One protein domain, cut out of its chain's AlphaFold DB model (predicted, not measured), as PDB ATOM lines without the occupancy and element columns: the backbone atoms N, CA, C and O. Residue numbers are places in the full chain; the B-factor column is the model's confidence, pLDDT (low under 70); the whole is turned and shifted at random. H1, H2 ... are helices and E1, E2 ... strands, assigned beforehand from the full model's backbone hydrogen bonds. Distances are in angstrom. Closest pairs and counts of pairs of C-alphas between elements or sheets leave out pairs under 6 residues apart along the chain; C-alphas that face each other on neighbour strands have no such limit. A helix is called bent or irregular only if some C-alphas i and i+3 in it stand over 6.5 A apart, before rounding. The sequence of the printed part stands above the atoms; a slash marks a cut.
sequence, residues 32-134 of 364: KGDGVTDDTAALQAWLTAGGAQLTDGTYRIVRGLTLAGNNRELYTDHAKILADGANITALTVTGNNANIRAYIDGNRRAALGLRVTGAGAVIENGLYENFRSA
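This is residues 32 to 134 of the 364 residues of an uncharacterized protein of Arthrobacter sp. PM3 (UniProt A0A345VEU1). The chain is wound in stacked turns, a short solenoid: E2 and E3 make the first turn, E4 and E5 the second, E6, E7 and E8 the third, and E9 with E10 begin another. One wall of the stack is the bent, twisted sheet of E1, E2, E4, E6, E7, E9 and E10, the other is the smaller sheet of E3, E5 and E8, and H1 covers the end of the stack at the first turn. The printed part has 103 residues with one named helix and ten named strands, in the order E1 H1 E2 E3 E4 E5 E6 E7 E8 E9 E10, and its class is mostly strand. The large sheet is branched, the small one runs E3 E5 E8, and in both the neighbour strands are parallel. The whole is compact, with a radius of gyration of the C-alphas of 12.3 A, and spans 32 by 29 by 23 A.

Begin in the large sheet with its longest strand, E4, residues 73 to 83: find C-alpha 73 at (-67.946, 29.138, -110.706) and run 20.2 A to C-alpha 83 at (-84.837, 29.251, -99.566). Beside it look for E2, residues 53 to 61, 16.8 A long, and beside residues 58 to 61 of E2 look for E1, residues 34 to 38, whose C-alpha 34 is at (-78.049, 21.660, -91.295). E6, residues 99 to 101, runs on into E7, residues 103 to 105, across a break of 1 residue, at 59 degrees. E9 is residues 121 to 124, and E10, residues 127 to 133, runs 18.7 A to C-alpha 133 at (-94.909, 33.884, -105.895). The small sheet holds E3, residues 65 to 68, E5, residues 89 to 94, 13.2 A long, and E8, residues 112 to 116, 11.1 A long. H1, residues 40 to 48, is 12.1 A long.

Look first at E4, which bends by 107 degrees at residue 78, as E2 bends by 106 degrees at residue 56. E2 is on one side of E4, with N 54 and O 75 at 2.8 A and N 80 and O 57 at 2.9 A, within hydrogen-bond range. On the other side are E6, beside residues 73 to 75, with N 101 and O 74 at 2.8 A, and E7, beside residues 80 to 82, with N 81 and O 103 at 2.9 A. Farther along, E6 pairs with E9 through N 100 and O 122 at 2.8 A, and E7 with E10 through N 104 and O 127 at 2.9 A. E1 pairs with E2 through N 35 and O 58 at 2.8 A; E1, H1 and E2 form a strand-helix-strand unit, two parallel neighbour strands with a helix between, and its crossover is right-handed. In the small sheet find N 67 and O 92 of E3 and E5 at 2.8 A, and N 93 and O 115 of E5 and E8 at 2.8 A. The two sheets form a sandwich, two sheets face to face, the facing parts 8.7 A centre to centre and their strands at 42 degrees. H1 is on the large sheet at a height over the sheet of 9.2 A, over E4 and along it at 13 degrees on the local plane. H1 only grazes the small sheet; its closest C-alphas to E3 are those of Gln 44 and Leu 65, 5.9 A apart. In H1 every O i to N i+4 pair is within hydrogen-bond range.

The two C-alphas farthest apart are those of Val 36 and Gly 120, at 34.9 A. The printed part has no cut. The link from E7 to E8 is short, the other links are tight, and no link is long. The mean pLDDT of the printed part is 98.1, and no printed residue is under 70.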
ATOM      1  N   LYS A  32     -73.406  26.141 -91.332       98.38
ATOM      2  CA  LYS A  32     -73.796  24.865 -90.723       98.38
ATOM      3  C   LYS A  32     -74.217  23.846 -91.772       98.38
ATOM      4  O   LYS A  32     -73.757  22.706 -91.716       98.38
ATOM      5  N   GLY A  33     -75.029  24.244 -92.751       98.38
ATOM      6  CA  GLY A  33     -75.557  23.321 -93.756       98.38
ATOM      7  C   GLY A  33     -76.483  22.249 -93.162       98.38
ATOM      8  O   GLY A  33     -76.554  21.139 -93.691       98.38
ATOM      9  N   ASP A  34     -77.161  22.558 -92.053       98.56
ATOM     10  CA  ASP A  34     -78.049  21.660 -91.295       98.56
ATOM     11  C   ASP A  34     -79.537  21.782 -91.694       98.56
ATOM     12  O   ASP A  34     -80.392  21.065 -91.182       98.56
ATOM     13  N   GLY A  35     -79.858  22.693 -92.614       98.38
ATOM     14  CA  GLY A  35     -81.209  23.000 -93.078       98.38
ATOM     15  C   GLY A  35     -82.053  23.831 -92.114       98.38
ATOM     16  O   GLY A  35     -83.200  24.139 -92.440       98.38
ATOM     17  N   VAL A  36     -81.501  24.226 -90.966       98.44
ATOM     18  CA  VAL A  36     -82.205  24.945 -89.897       98.44
ATOM     19  C   VAL A  36     -81.546  26.290 -89.622       98.44
ATOM     20  O   VAL A  36     -82.234  27.310 -89.554       98.44
ATOM     21  N   THR A  37     -80.227  26.324 -89.494       98.62
ATOM     22  CA  THR A  37     -79.456  27.545 -89.269       98.62
ATOM     23  C   THR A  37     -79.518  28.446 -90.503       98.62
ATOM     24  O   THR A  37     -79.442  27.975 -91.634       98.62
ATOM     25  N   ASP A  38     -79.678  29.757 -90.300       98.69
ATOM     26  CA  ASP A  38     -79.564  30.725 -91.394       98.69
ATOM     27  C   ASP A  38     -78.096  30.866 -91.827       98.69
ATOM     28  O   ASP A  38     -77.300  31.557 -91.191       98.69
ATOM     29  N   ASP A  39     -77.753  30.228 -92.942       98.88
ATOM     30  CA  ASP A  39     -76.409  30.224 -93.514       98.88
ATOM     31  C   ASP A  39     -76.154  31.427 -94.432       98.88
ATOM     32  O   ASP A  39     -75.092  31.520 -95.055       98.88
ATOM     33  N   THR A  40     -77.093  32.375 -94.542       98.81
ATOM     34  CA  THR A  40     -77.011  33.408 -95.583       98.81
ATOM     35  C   THR A  40     -75.746  34.259 -95.485       98.81
ATOM     36  O   THR A  40     -75.083  34.504 -96.493       98.81
ATOM     37  N   ALA A  41     -75.398  34.736 -94.286       98.75
ATOM     38  CA  ALA A  41     -74.219  35.586 -94.109       98.75
ATOM     39  C   ALA A  41     -72.916  34.811 -94.365       98.75
ATOM     40  O   ALA A  41     -72.029  35.316 -95.057       98.75
ATOM     41  N   ALA A  42     -72.840  33.576 -93.863       98.69
ATOM     42  CA  ALA A  42     -71.701  32.683 -94.039       98.69
ATOM     43  C   ALA A  42     -71.457  32.364 -95.520       98.69
ATOM     44  O   ALA A  42     -70.347  32.542 -96.025       98.69
ATOM     45  N   LEU A  43     -72.511  31.972 -96.244       98.75
ATOM     46  CA  LEU A  43     -72.426  31.689 -97.674       98.75
ATOM     47  C   LEU A  43     -72.107  32.931 -98.495       98.75
ATOM     48  O   LEU A  43     -71.307  32.846 -99.422       98.75
ATOM     49  N   GLN A  44     -72.681  34.090 -98.164       98.81
ATOM     50  CA  GLN A  44     -72.357  35.313 -98.892       98.81
ATOM     51  C   GLN A  44     -70.884  35.699 -98.708       98.81
ATOM     52  O   GLN A  44     -70.234  36.065 -99.685       98.81
ATOM     53  N   ALA A  45     -70.340  35.586 -97.492       98.50
ATOM     54  CA  ALA A  45     -68.922  35.830 -97.235       98.50
ATOM     55  C   ALA A  45     -68.025  34.833 -97.991       98.50
ATOM     56  O   ALA A  45     -67.033  35.232 -98.602       98.50
ATOM     57  N   TRP A  46     -68.409  33.554 -98.012       98.38
ATOM     58  CA  TRP A  46     -67.714  32.505 -98.759       98.38
ATOM     59  C   TRP A  46     -67.716  32.760-100.276       98.38
ATOM     60  O   TRP A  46     -66.663  32.714-100.912       98.38
ATOM     61  N   LEU A  47     -68.864  33.126-100.860       98.25
ATOM     62  CA  LEU A  47     -68.967  33.505-102.274       98.25
ATOM     63  C   LEU A  47     -68.109  34.736-102.590       98.25
ATOM     64  O   LEU A  47     -67.410  34.758-103.604       98.25
ATOM     65  N   THR A  48     -68.110  35.754-101.729       97.88
ATOM     66  CA  THR A  48     -67.271  36.948-101.913       97.88
ATOM     67  C   THR A  48     -65.781  36.602-101.918       97.88
ATOM     68  O   THR A  48     -65.031  37.170-102.707       97.88
ATOM     69  N   ALA A  49     -65.357  35.626-101.113       96.88
ATOM     70  CA  ALA A  49     -63.964  35.193-101.024       96.88
ATOM     71  C   ALA A  49     -63.484  34.313-102.197       96.88
ATOM     72  O   ALA A  49     -62.314  33.945-102.232       96.88
ATOM     73  N   GLY A  50     -64.354  33.976-103.155       96.25
ATOM     74  CA  GLY A  50     -63.997  33.105-104.281       96.25
ATOM     75  C   GLY A  50     -64.497  31.667-104.147       96.25
ATOM     76  O   GLY A  50     -64.075  30.811-104.917       96.25
ATOM     77  N   GLY A  51     -65.394  31.393-103.195       96.94
ATOM     78  CA  GLY A  51     -66.029  30.089-103.042       96.94
ATOM     79  C   GLY A  51     -66.663  29.603-104.345       96.94
ATOM     80  O   GLY A  51     -67.293  30.393-105.056       96.94
ATOM     81  N   ALA A  52     -66.459  28.319-104.654       96.44
ATOM     82  CA  ALA A  52     -66.868  27.709-105.918       96.44
ATOM     83  C   ALA A  52     -67.607  26.374-105.760       96.44
ATOM     84  O   ALA A  52     -68.487  26.084-106.559       96.44
ATOM     85  N   GLN A  53     -67.304  25.560-104.746       96.56
ATOM     86  CA  GLN A  53     -67.958  24.262-104.550       96.56
ATOM     87  C   GLN A  53     -68.604  24.167-103.169       96.56
ATOM     88  O   GLN A  53     -67.931  24.249-102.146       96.56
ATOM     89  N   LEU A  54     -69.920  23.983-103.158       96.06
ATOM     90  CA  LEU A  54     -70.715  23.702-101.974       96.06
ATOM     91  C   LEU A  54     -70.867  22.183-101.857       96.06
ATOM     92  O   LEU A  54     -71.527  21.575-102.702       96.06
ATOM     93  N   THR A  55     -70.246  21.576-100.848       95.81
ATOM     94  CA  THR A  55     -70.315  20.130-100.602       95.81
ATOM     95  C   THR A  55     -71.162  19.821 -99.377       95.81
ATOM     96  O   THR A  55     -71.085  20.546 -98.390       95.81
ATOM     97  N   ASP A  56     -71.937  18.740 -99.444       95.62
ATOM     98  CA  ASP A  56     -72.681  18.126 -98.339       95.62
ATOM     99  C   ASP A  56     -73.523  19.081 -97.476       95.62
ATOM    100  O   ASP A  56     -73.029  19.795 -96.600       95.62
ATOM    101  N   GLY A  57     -74.843  18.990 -97.602       98.06
ATOM    102  CA  GLY A  57     -75.764  19.574 -96.625       98.06
ATOM    103  C   GLY A  57     -76.850  20.450 -97.223       98.06
ATOM    104  O   GLY A  57     -76.963  20.640 -98.434       98.06
ATOM    105  N   THR A  58     -77.693  20.974 -96.345       98.81
ATOM    106  CA  THR A  58     -78.795  21.861 -96.717       98.81
ATOM    107  C   THR A  58     -78.528  23.237 -96.146       98.81
ATOM    108  O   THR A  58     -78.564  23.428 -94.939       98.81
ATOM    109  N   TYR A  59     -78.277  24.207 -97.009       98.81
ATOM    110  CA  TYR A  59     -77.918  25.550 -96.589       98.81
ATOM    111  C   TYR A  59     -79.138  26.451 -96.681       98.81
ATOM    112  O   TYR A  59     -79.558  26.836 -97.778       98.81
ATOM    113  N   ARG A  60     -79.745  26.739 -95.530       98.81
ATOM    114  CA  ARG A  60     -80.945  27.570 -95.458       98.81
ATOM    115  C   ARG A  60     -80.562  29.039 -95.624       98.81
ATOM    116  O   ARG A  60     -79.674  29.528 -94.935       98.81
ATOM    117  N   ILE A  61     -81.258  29.743 -96.516       98.88
ATOM    118  CA  ILE A  61     -81.079  31.181 -96.741       98.88
ATOM    119  C   ILE A  61     -82.380  31.954 -96.518       98.88
ATOM    120  O   ILE A  61     -83.442  31.582 -97.019       98.88
ATOM    121  N   VAL A  62     -82.310  33.073 -95.801       98.75
ATOM    122  CA  VAL A  62     -83.459  33.970 -95.564       98.75
ATOM    123  C   VAL A  62     -83.469  35.182 -96.501       98.75
ATOM    124  O   VAL A  62     -84.489  35.855 -96.639       98.75
ATOM    125  N   ARG A  63     -82.351  35.451 -97.186       98.62
ATOM    126  CA  ARG A  63     -82.208  36.474 -98.236       98.62
ATOM    127  C   ARG A  63     -81.384  35.930 -99.404       98.62
ATOM    128  O   ARG A  63     -80.706  34.919 -99.269       98.62
ATOM    129  N   GLY A  64     -81.473  36.588-100.556       98.69
ATOM    130  CA  GLY A  64     -80.771  36.159-101.767       98.69
ATOM    131  C   GLY A  64     -79.250  36.253-101.658       98.69
ATOM    132  O   GLY A  64     -78.724  37.183-101.044       98.69
ATOM    133  N   LEU A  65     -78.560  35.310-102.296       98.88
ATOM    134  CA  LEU A  65     -77.106  35.297-102.451       98.88
ATOM    135  C   LEU A  65     -76.683  35.981-103.757       98.88
ATOM    136  O   LEU A  65     -77.418  35.970-104.746       98.88
ATOM    137  N   THR A  66     -75.470  36.530-103.778       98.81
ATOM    138  CA  THR A  66     -74.843  37.104-104.973       98.81
ATOM    139  C   THR A  66     -73.476  36.477-105.239       98.81
ATOM    140  O   THR A  66     -72.582  36.543-104.393       98.81
ATOM    141  N   LEU A  67     -73.299  35.923-106.439       98.56
ATOM    142  CA  LEU A  67     -72.018  35.517-107.013       98.56
ATOM    143  C   LEU A  67     -71.592  36.572-108.043       98.56
ATOM    144  O   LEU A  67     -72.135  36.621-109.145       98.56
ATOM    145  N   ALA A  68     -70.641  37.429-107.673       98.25
ATOM    146  CA  ALA A  68     -70.173  38.525-108.519       98.25
ATOM    147  C   ALA A  68     -68.765  38.273-109.079       98.25
ATOM    148  O   ALA A  68     -67.881  37.759-108.381       98.25
ATOM    149  N   GLY A  69     -68.557  38.692-110.326       97.69
ATOM    150  CA  GLY A  69     -67.267  38.689-111.013       97.69
ATOM    151  C   GLY A  69     -67.289  37.888-112.314       97.69
ATOM    152  O   GLY A  69     -68.184  37.085-112.561       97.69
ATOM    153  N   ASN A  70     -66.278  38.098-113.157       98.12
ATOM    154  CA  ASN A  70     -66.114  37.314-114.381       98.12
ATOM    155  C   ASN A  70     -65.518  35.935-114.072       98.12
ATOM    156  O   ASN A  70     -64.743  35.798-113.127       98.12
ATOM    157  N   ASN A  71     -65.825  34.943-114.911       97.75
ATOM    158  CA  ASN A  71     -65.285  33.580-114.840       97.75
ATOM    159  C   ASN A  71     -65.512  32.916-113.470       97.75
ATOM    160  O   ASN A  71     -64.678  32.154-112.984       97.75
ATOM    161  N   ARG A  72     -66.615  33.268-112.803       97.69
ATOM    162  CA  ARG A  72     -66.976  32.704-111.504       97.69
ATOM    163  C   ARG A  72     -67.614  31.341-111.677       97.69
ATOM    164  O   ARG A  72     -68.361  31.111-112.621       97.69
ATOM    165  N   GLU A  73     -67.377  30.473-110.712       97.62
ATOM    166  CA  GLU A  73     -67.946  29.138-110.706       97.62
ATOM    167  C   GLU A  73     -68.805  28.930-109.461       97.62
ATOM    168  O   GLU A  73     -68.498  29.472-108.396       97.62
ATOM    169  N   LEU A  74     -69.879  28.155-109.598       97.94
ATOM    170  CA  LEU A  74     -70.627  27.617-108.469       97.94
ATOM    171  C   LEU A  74     -71.138  26.215-108.792       97.94
ATOM    172  O   LEU A  74     -71.975  26.037-109.678       97.94
ATOM    173  N   TYR A  75     -70.694  25.247-108.002       97.44
ATOM    174  CA  TYR A  75     -71.081  23.848-108.077       97.44
ATOM    175  C   TYR A  75     -71.665  23.406-106.737       97.44
ATOM    176  O   TYR A  75     -71.068  23.643-105.690       97.44
ATOM    177  N   THR A  76     -72.809  22.735-106.755       97.81
ATOM    178  CA  THR A  76     -73.318  21.991-105.598       97.81
ATOM    179  C   THR A  76     -73.065  20.506-105.802       97.81
ATOM    180  O   THR A  76     -73.449  19.955-106.835       97.81
ATOM    181  N   ASP A  77     -72.473  19.860-104.807       96.00
ATOM    182  CA  ASP A  77     -72.190  18.428-104.798       96.00
ATOM    183  C   ASP A  77     -72.718  17.824-103.495       96.00
ATOM    184  O   ASP A  77     -72.253  18.174-102.413       96.00
ATOM    185  N   HIS A  78     -73.774  17.013-103.583       96.75
ATOM    186  CA  HIS A  78     -74.540  16.537-102.417       96.75
ATOM    187  C   HIS A  78     -75.002  17.664-101.460       96.75
ATOM    188  O   HIS A  78     -75.331  17.433-100.296       96.75
ATOM    189  N   ALA A  79     -75.071  18.895-101.969       98.31
ATOM    190  CA  ALA A  79     -75.513  20.083-101.256       98.31
ATOM    191  C   ALA A  79     -76.739  20.705-101.929       98.31
ATOM    192  O   ALA A  79     -76.922  20.571-103.141       98.31
ATOM    193  N   LYS A  80     -77.548  21.440-101.161       98.56
ATOM    194  CA  LYS A  80     -78.633  22.269-101.700       98.56
ATOM    195  C   LYS A  80     -78.722  23.626-101.020       98.56
ATOM    196  O   LYS A  80     -78.516  23.734 -99.812       98.56
ATOM    197  N   ILE A  81     -79.094  24.642-101.791       98.88
ATOM    198  CA  ILE A  81     -79.512  25.945-101.271       98.88
ATOM    199  C   ILE A  81     -81.021  25.872-101.035       98.88
ATOM    200  O   ILE A  81     -81.783  25.666-101.981       98.88
ATOM    201  N   LEU A  82     -81.448  26.030 -99.784       98.88
ATOM    202  CA  LEU A  82     -82.852  26.000 -99.379       98.88
ATOM    203  C   LEU A  82     -83.328  27.419 -99.069       98.88
ATOM    204  O   LEU A  82     -82.882  28.031 -98.101       98.88
ATOM    205  N   ALA A  83     -84.258  27.948 -99.856       98.81
ATOM    206  CA  ALA A  83     -84.837  29.251 -99.566       98.81
ATOM    207  C   ALA A  83     -85.835  29.188 -98.399       98.81
ATOM    208  O   ALA A  83     -86.675  28.296 -98.314       98.81
ATOM    209  N   ASP A  84     -85.792  30.189 -97.530       98.56
ATOM    210  CA  ASP A  84     -86.805  30.429 -96.495       98.56
ATOM    211  C   ASP A  84     -87.317  31.881 -96.498       98.56
ATOM    212  O   ASP A  84     -88.382  32.192 -95.963       98.56
ATOM    213  N   GLY A  85     -86.612  32.775 -97.199       97.12
ATOM    214  CA  GLY A  85     -87.081  34.129 -97.479       97.12
ATOM    215  C   GLY A  85     -88.270  34.150 -98.443       97.12
ATOM    216  O   GLY A  85     -88.245  33.518 -99.502       97.12
ATOM    217  N   ALA A  86     -89.310  34.916 -98.111       96.31
ATOM    218  CA  ALA A  86     -90.481  35.080 -98.970       96.31
ATOM    219  C   ALA A  86     -90.181  35.975-100.184       96.31
ATOM    220  O   ALA A  86     -89.606  37.053-100.047       96.31
ATOM    221  N   ASN A  87     -90.616  35.542-101.369       95.94
ATOM    222  CA  ASN A  87     -90.462  36.221-102.658       95.94
ATOM    223  C   ASN A  87     -89.014  36.630-103.010       95.94
ATOM    224  O   ASN A  87     -88.806  37.539-103.811       95.94
ATOM    225  N   ILE A  88     -87.997  35.963-102.454       97.75
ATOM    226  CA  ILE A  88     -86.598  36.272-102.777       97.75
ATOM    227  C   ILE A  88     -86.193  35.716-104.150       97.75
ATOM    228  O   ILE A  88     -86.805  34.784-104.679       97.75
ATOM    229  N   THR A  89     -85.108  36.268-104.695       98.69
ATOM    230  CA  THR A  89     -84.250  35.574-105.664       98.69
ATOM    231  C   THR A  89     -83.193  34.807-104.883       98.69
ATOM    232  O   THR A  89     -82.424  35.440-104.167       98.69
ATOM    233  N   ALA A  90     -83.155  33.479-104.981       98.81
ATOM    234  CA  ALA A  90     -82.245  32.665-104.175       98.81
ATOM    235  C   ALA A  90     -80.770  32.915-104.536       98.81
ATOM    236  O   ALA A  90     -79.950  33.113-103.640       98.81
ATOM    237  N   LEU A  91     -80.446  32.983-105.832       98.88
ATOM    238  CA  LEU A  91     -79.094  33.265-106.319       98.88
ATOM    239  C   LEU A  91     -79.099  34.265-107.481       98.88
ATOM    240  O   LEU A  91     -79.766  34.058-108.494       98.88
ATOM    241  N   THR A  92     -78.301  35.324-107.355       98.88
ATOM    242  CA  THR A  92     -77.987  36.272-108.431       98.88
ATOM    243  C   THR A  92     -76.533  36.109-108.860       98.88
ATOM    244  O   THR A  92     -75.635  36.114-108.024       98.88
ATOM    245  N   VAL A  93     -76.292  35.999-110.163       98.75
ATOM    246  CA  VAL A  93     -74.963  35.892-110.768       98.75
ATOM    247  C   VAL A  93     -74.728  37.096-111.672       98.75
ATOM    248  O   VAL A  93     -75.503  37.354-112.599       98.75
ATOM    249  N   THR A  94     -73.652  37.831-111.403       98.12
ATOM    250  CA  THR A  94     -73.247  39.012-112.173       98.12
ATOM    251  C   THR A  94     -71.811  38.865-112.668       98.12
ATOM    252  O   THR A  94     -70.967  38.285-111.991       98.12
ATOM    253  N   GLY A  95     -71.528  39.425-113.846       97.06
ATOM    254  CA  GLY A  95     -70.253  39.232-114.543       97.06
ATOM    255  C   GLY A  95     -70.318  38.119-115.590       97.06
ATOM    256  O   GLY A  95     -71.225  37.291-115.591       97.06
ATOM    257  N   ASN A  96     -69.383  38.148-116.535       98.44
ATOM    258  CA  ASN A  96     -69.390  37.296-117.722       98.44
ATOM    259  C   ASN A  96     -68.798  35.908-117.449       98.44
ATOM    260  O   ASN A  96     -67.983  35.735-116.546       98.44
ATOM    261  N   ASN A  97     -69.142  34.941-118.299       98.31
ATOM    262  CA  ASN A  97     -68.560  33.597-118.351       98.31
ATOM    263  C   ASN A  97     -68.682  32.808-117.038       98.31
ATOM    264  O   ASN A  97     -67.779  32.056-116.679       98.31
ATOM    265  N   ALA A  98     -69.767  33.003-116.288       98.44
ATOM    266  CA  ALA A  98     -70.000  32.218-115.085       98.44
ATOM    267  C   ALA A  98     -70.348  30.758-115.432       98.44
ATOM    268  O   ALA A  98     -71.111  30.530-116.370       98.44
ATOM    269  N   ASN A  99     -69.845  29.789-114.667       98.56
ATOM    270  CA  ASN A  99     -70.186  28.371-114.808       98.56
ATOM    271  C   ASN A  99     -70.956  27.877-113.578       98.56
ATOM    272  O   ASN A  99     -70.426  27.872-112.466       98.56
ATOM    273  N   ILE A 100     -72.220  27.501-113.764       98.69
ATOM    274  CA  ILE A 100     -73.167  27.243-112.680       98.69
ATOM    275  C   ILE A 100     -73.773  25.847-112.818       98.69
ATOM    276  O   ILE A 100     -74.470  25.551-113.789       98.69
ATOM    277  N   ARG A 101     -73.599  25.033-111.776       98.44
ATOM    278  CA  ARG A 101     -74.287  23.757-111.550       98.44
ATOM    279  C   ARG A 101     -74.818  23.742-110.124       98.44
ATOM    280  O   ARG A 101     -74.102  23.379-109.195       98.44
ATOM    281  N   ALA A 102     -76.063  24.159-109.935       98.31
ATOM    282  CA  ALA A 102     -76.625  24.339-108.602       98.31
ATOM    283  C   ALA A 102     -77.878  23.491-108.374       98.31
ATOM    284  O   ALA A 102     -78.701  23.332-109.276       98.31
ATOM    285  N   TYR A 103     -78.048  23.020-107.141       98.81
ATOM    286  CA  TYR A 103     -79.325  22.593-106.593       98.81
ATOM    287  C   TYR A 103     -79.907  23.720-105.730       98.81
ATOM    288  O   TYR A 103     -79.404  24.023-104.644       98.81
ATOM    289  N   ILE A 104     -80.971  24.346-106.235       98.88
ATOM    290  CA  ILE A 104     -81.731  25.392-105.553       98.88
ATOM    291  C   ILE A 104     -83.170  24.914-105.340       98.88
ATOM    292  O   ILE A 104     -83.922  24.711-106.296       98.88
ATOM    293  N   ASP A 105     -83.554  24.788-104.074       98.94
ATOM    294  CA  ASP A 105     -84.917  24.506-103.636       98.94
ATOM    295  C   ASP A 105     -85.553  25.803-103.128       98.94
ATOM    296  O   ASP A 105     -85.182  26.354-102.089       98.94
ATOM    297  N   GLY A 106     -86.518  26.314-103.885       98.81
ATOM    298  CA  GLY A 106     -87.260  27.518-103.552       98.81
ATOM    299  C   GLY A 106     -88.184  27.356-102.347       98.81
ATOM    300  O   GLY A 106     -88.680  28.373-101.862       98.81
ATOM    301  N   ASN A 107     -88.443  26.125-101.875       98.69
ATOM    302  CA  ASN A 107     -89.287  25.807-100.713       98.69
ATOM    303  C   ASN A 107     -90.693  26.449-100.745       98.69
ATOM    304  O   ASN A 107     -91.321  26.704 -99.721       98.69
ATOM    305  N   ARG A 108     -91.181  26.802-101.938       98.31
ATOM    306  CA  ARG A 108     -92.373  27.637-102.184       98.31
ATOM    307  C   ARG A 108     -92.333  29.003-101.481       98.31
ATOM    308  O   ARG A 108     -93.379  29.617-101.263       98.31
ATOM    309  N   ARG A 109     -91.134  29.464-101.132       97.75
ATOM    310  CA  ARG A 109     -90.832  30.749-100.497       97.75
ATOM    311  C   ARG A 109     -90.185  31.698-101.495       97.75
ATOM    312  O   ARG A 109     -90.648  32.827-101.618       97.75
ATOM    313  N   ALA A 110     -89.174  31.242-102.234       98.31
ATOM    314  CA  ALA A 110     -88.519  32.045-103.260       98.31
ATOM    315  C   ALA A 110     -89.389  32.182-104.515       98.31
ATOM    316  O   ALA A 110     -89.967  31.205-105.001       98.31
ATOM    317  N   ALA A 111     -89.414  33.391-105.074       98.25
ATOM    318  CA  ALA A 111     -90.046  33.662-106.359       98.25
ATOM    319  C   ALA A 111     -89.120  33.286-107.527       98.25
ATOM    320  O   ALA A 111     -89.595  32.871-108.581       98.25
ATOM    321  N   LEU A 112     -87.802  33.408-107.348       98.62
ATOM    322  CA  LEU A 112     -86.816  33.162-108.398       98.62
ATOM    323  C   LEU A 112     -85.679  32.273-107.889       98.62
ATOM    324  O   LEU A 112     -85.113  32.547-106.831       98.62
ATOM    325  N   GLY A 113     -85.326  31.237-108.649       98.81
ATOM    326  CA  GLY A 113     -84.182  30.377-108.343       98.81
ATOM    327  C   GLY A 113     -82.853  31.044-108.670       98.81
ATOM    328  O   GLY A 113     -82.108  31.436-107.774       98.81
ATOM    329  N   LEU A 114     -82.573  31.193-109.963       98.88
ATOM    330  CA  LEU A 114     -81.320  31.740-110.475       98.88
ATOM    331  C   LEU A 114     -81.575  32.938-111.391       98.88
ATOM    332  O   LEU A 114     -82.300  32.817-112.375       98.88
ATOM    333  N   ARG A 115     -80.930  34.070-111.101       98.88
ATOM    334  CA  ARG A 115     -80.841  35.244-111.979       98.88
ATOM    335  C   ARG A 115     -79.426  35.392-112.523       98.88
ATOM    336  O   ARG A 115     -78.490  35.438-111.734       98.88
ATOM    337  N   VAL A 116     -79.269  35.558-113.833       98.75
ATOM    338  CA  VAL A 116     -77.978  35.805-114.493       98.75
ATOM    339  C   VAL A 116     -78.065  37.033-115.392       98.75
ATOM    340  O   VAL A 116     -78.976  37.135-116.210       98.75
ATOM    341  N   THR A 117     -77.119  37.963-115.269       97.62
ATOM    342  CA  THR A 117     -77.061  39.172-116.120       97.62
ATOM    343  C   THR A 117     -75.811  39.263-116.999       97.62
ATOM    344  O   THR A 117     -75.719  40.133-117.860       97.62
ATOM    345  N   GLY A 118     -74.839  38.371-116.801       94.62
ATOM    346  CA  GLY A 118     -73.618  38.315-117.601       94.62
ATOM    347  C   GLY A 118     -73.776  37.606-118.943       94.62
ATOM    348  O   GLY A 118     -74.645  36.753-119.127       94.62
ATOM    349  N   ALA A 119     -72.901  37.942-119.887       98.06
ATOM    350  CA  ALA A 119     -72.736  37.214-121.143       98.06
ATOM    351  C   ALA A 119     -71.948  35.914-120.944       98.06
ATOM    352  O   ALA A 119     -71.167  35.799-120.004       98.06
ATOM    353  N   GLY A 120     -72.124  34.947-121.846       98.19
ATOM    354  CA  GLY A 120     -71.297  33.739-121.914       98.19
ATOM    355  C   GLY A 120     -71.458  32.768-120.744       98.19
ATOM    356  O   GLY A 120     -70.662  31.842-120.622       98.19
ATOM    357  N   ALA A 121     -72.449  32.962-119.869       98.69
ATOM    358  CA  ALA A 121     -72.666  32.048-118.757       98.69
ATOM    359  C   ALA A 121     -73.089  30.649-119.248       98.69
ATOM    360  O   ALA A 121     -73.783  30.497-120.258       98.69
ATOM    361  N   VAL A 122     -72.682  29.629-118.502       98.81
ATOM    362  CA  VAL A 122     -73.073  28.235-118.689       98.81
ATOM    363  C   VAL A 122     -73.817  27.798-117.438       98.81
ATOM    364  O   VAL A 122     -73.290  27.868-116.334       98.81
ATOM    365  N   ILE A 123     -75.067  27.385-117.613       98.88
ATOM    366  CA  ILE A 123     -75.935  26.887-116.550       98.88
ATOM    367  C   ILE A 123     -76.294  25.455-116.905       98.88
ATOM    368  O   ILE A 123     -77.075  25.218-117.837       98.88
ATOM    369  N   GLU A 124     -75.709  24.493-116.203       98.62
ATOM    370  CA  GLU A 124     -75.842  23.095-116.585       98.62
ATOM    371  C   GLU A 124     -75.924  22.104-115.438       98.62
ATOM    372  O   GLU A 124     -75.359  22.308-114.368       98.62
ATOM    373  N   ASN A 125     -76.601  20.982-115.701       98.62
ATOM    374  CA  ASN A 125     -76.700  19.841-114.787       98.62
ATOM    375  C   ASN A 125     -77.202  20.226-113.379       98.62
ATOM    376  O   ASN A 125     -76.827  19.591-112.388       98.62
ATOM    377  N   GLY A 126     -78.008  21.288-113.286       98.69
ATOM    378  CA  GLY A 126     -78.602  21.787-112.052       98.69
ATOM    379  C   GLY A 126     -80.021  21.270-111.808       98.69
ATOM    380  O   GLY A 126     -80.691  20.750-112.708       98.69
ATOM    381  N   LEU A 127     -80.491  21.461-110.576       98.88
ATOM    382  CA  LEU A 127     -81.858  21.190-110.139       98.88
ATOM    383  C   LEU A 127     -82.454  22.467-109.540       98.88
ATOM    384  O   LEU A 127     -81.944  23.003-108.561       98.88
ATOM    385  N   TYR A 128     -83.548  22.945-110.122       98.88
ATOM    386  CA  TYR A 128     -84.231  24.167-109.709       98.88
ATOM    387  C   TYR A 128     -85.698  23.832-109.442       98.88
ATOM    388  O   TYR A 128     -86.449  23.550-110.380       98.88
ATOM    389  N   GLU A 129     -86.133  23.857-108.184       98.88
ATOM    390  CA  GLU A 129     -87.485  23.409-107.840       98.88
ATOM    391  C   GLU A 129     -88.223  24.255-106.806       98.88
ATOM    392  O   GLU A 129     -87.626  24.998-106.039       98.88
ATOM    393  N   ASN A 130     -89.551  24.100-106.776       98.81
ATOM    394  CA  ASN A 130     -90.444  24.642-105.749       98.81
ATOM    395  C   ASN A 130     -90.410  26.173-105.633       98.81
ATOM    396  O   ASN A 130     -90.382  26.712-104.530       98.81
ATOM    397  N   PHE A 131     -90.458  26.897-106.747       98.75
ATOM    398  CA  PHE A 131     -90.556  28.359-106.714       98.75
ATOM    399  C   PHE A 131     -92.013  28.792-106.671       98.75
ATOM    400  O   PHE A 131     -92.852  28.261-107.405       98.75
ATOM    401  N   ARG A 132     -92.327  29.768-105.817       97.94
ATOM    402  CA  ARG A 132     -93.680  30.304-105.704       97.94
ATOM    403  C   ARG A 132     -93.672  31.807-105.486       97.94
ATOM    404  O   ARG A 132     -92.991  32.295-104.594       97.94
ATOM    405  N   SER A 133     -94.524  32.512-106.224       96.19
ATOM    406  CA  SER A 133     -94.909  33.884-105.895       96.19
ATOM    407  C   SER A 133     -96.425  34.017-105.775       96.19
ATOM    408  O   SER A 133     -97.183  33.480-106.585       96.19
ATOM    409  N   ALA A 134     -96.877  34.719-104.737       90.00
ATOM    410  CA  ALA A 134     -98.294  35.018-104.534       90.00
ATOM    411  C   ALA A 134     -98.725  36.347-105.175       90.00
ATOM    412  O   ALA A 134     -99.906  36.527-105.441       90.00
TER     413      ALA A 134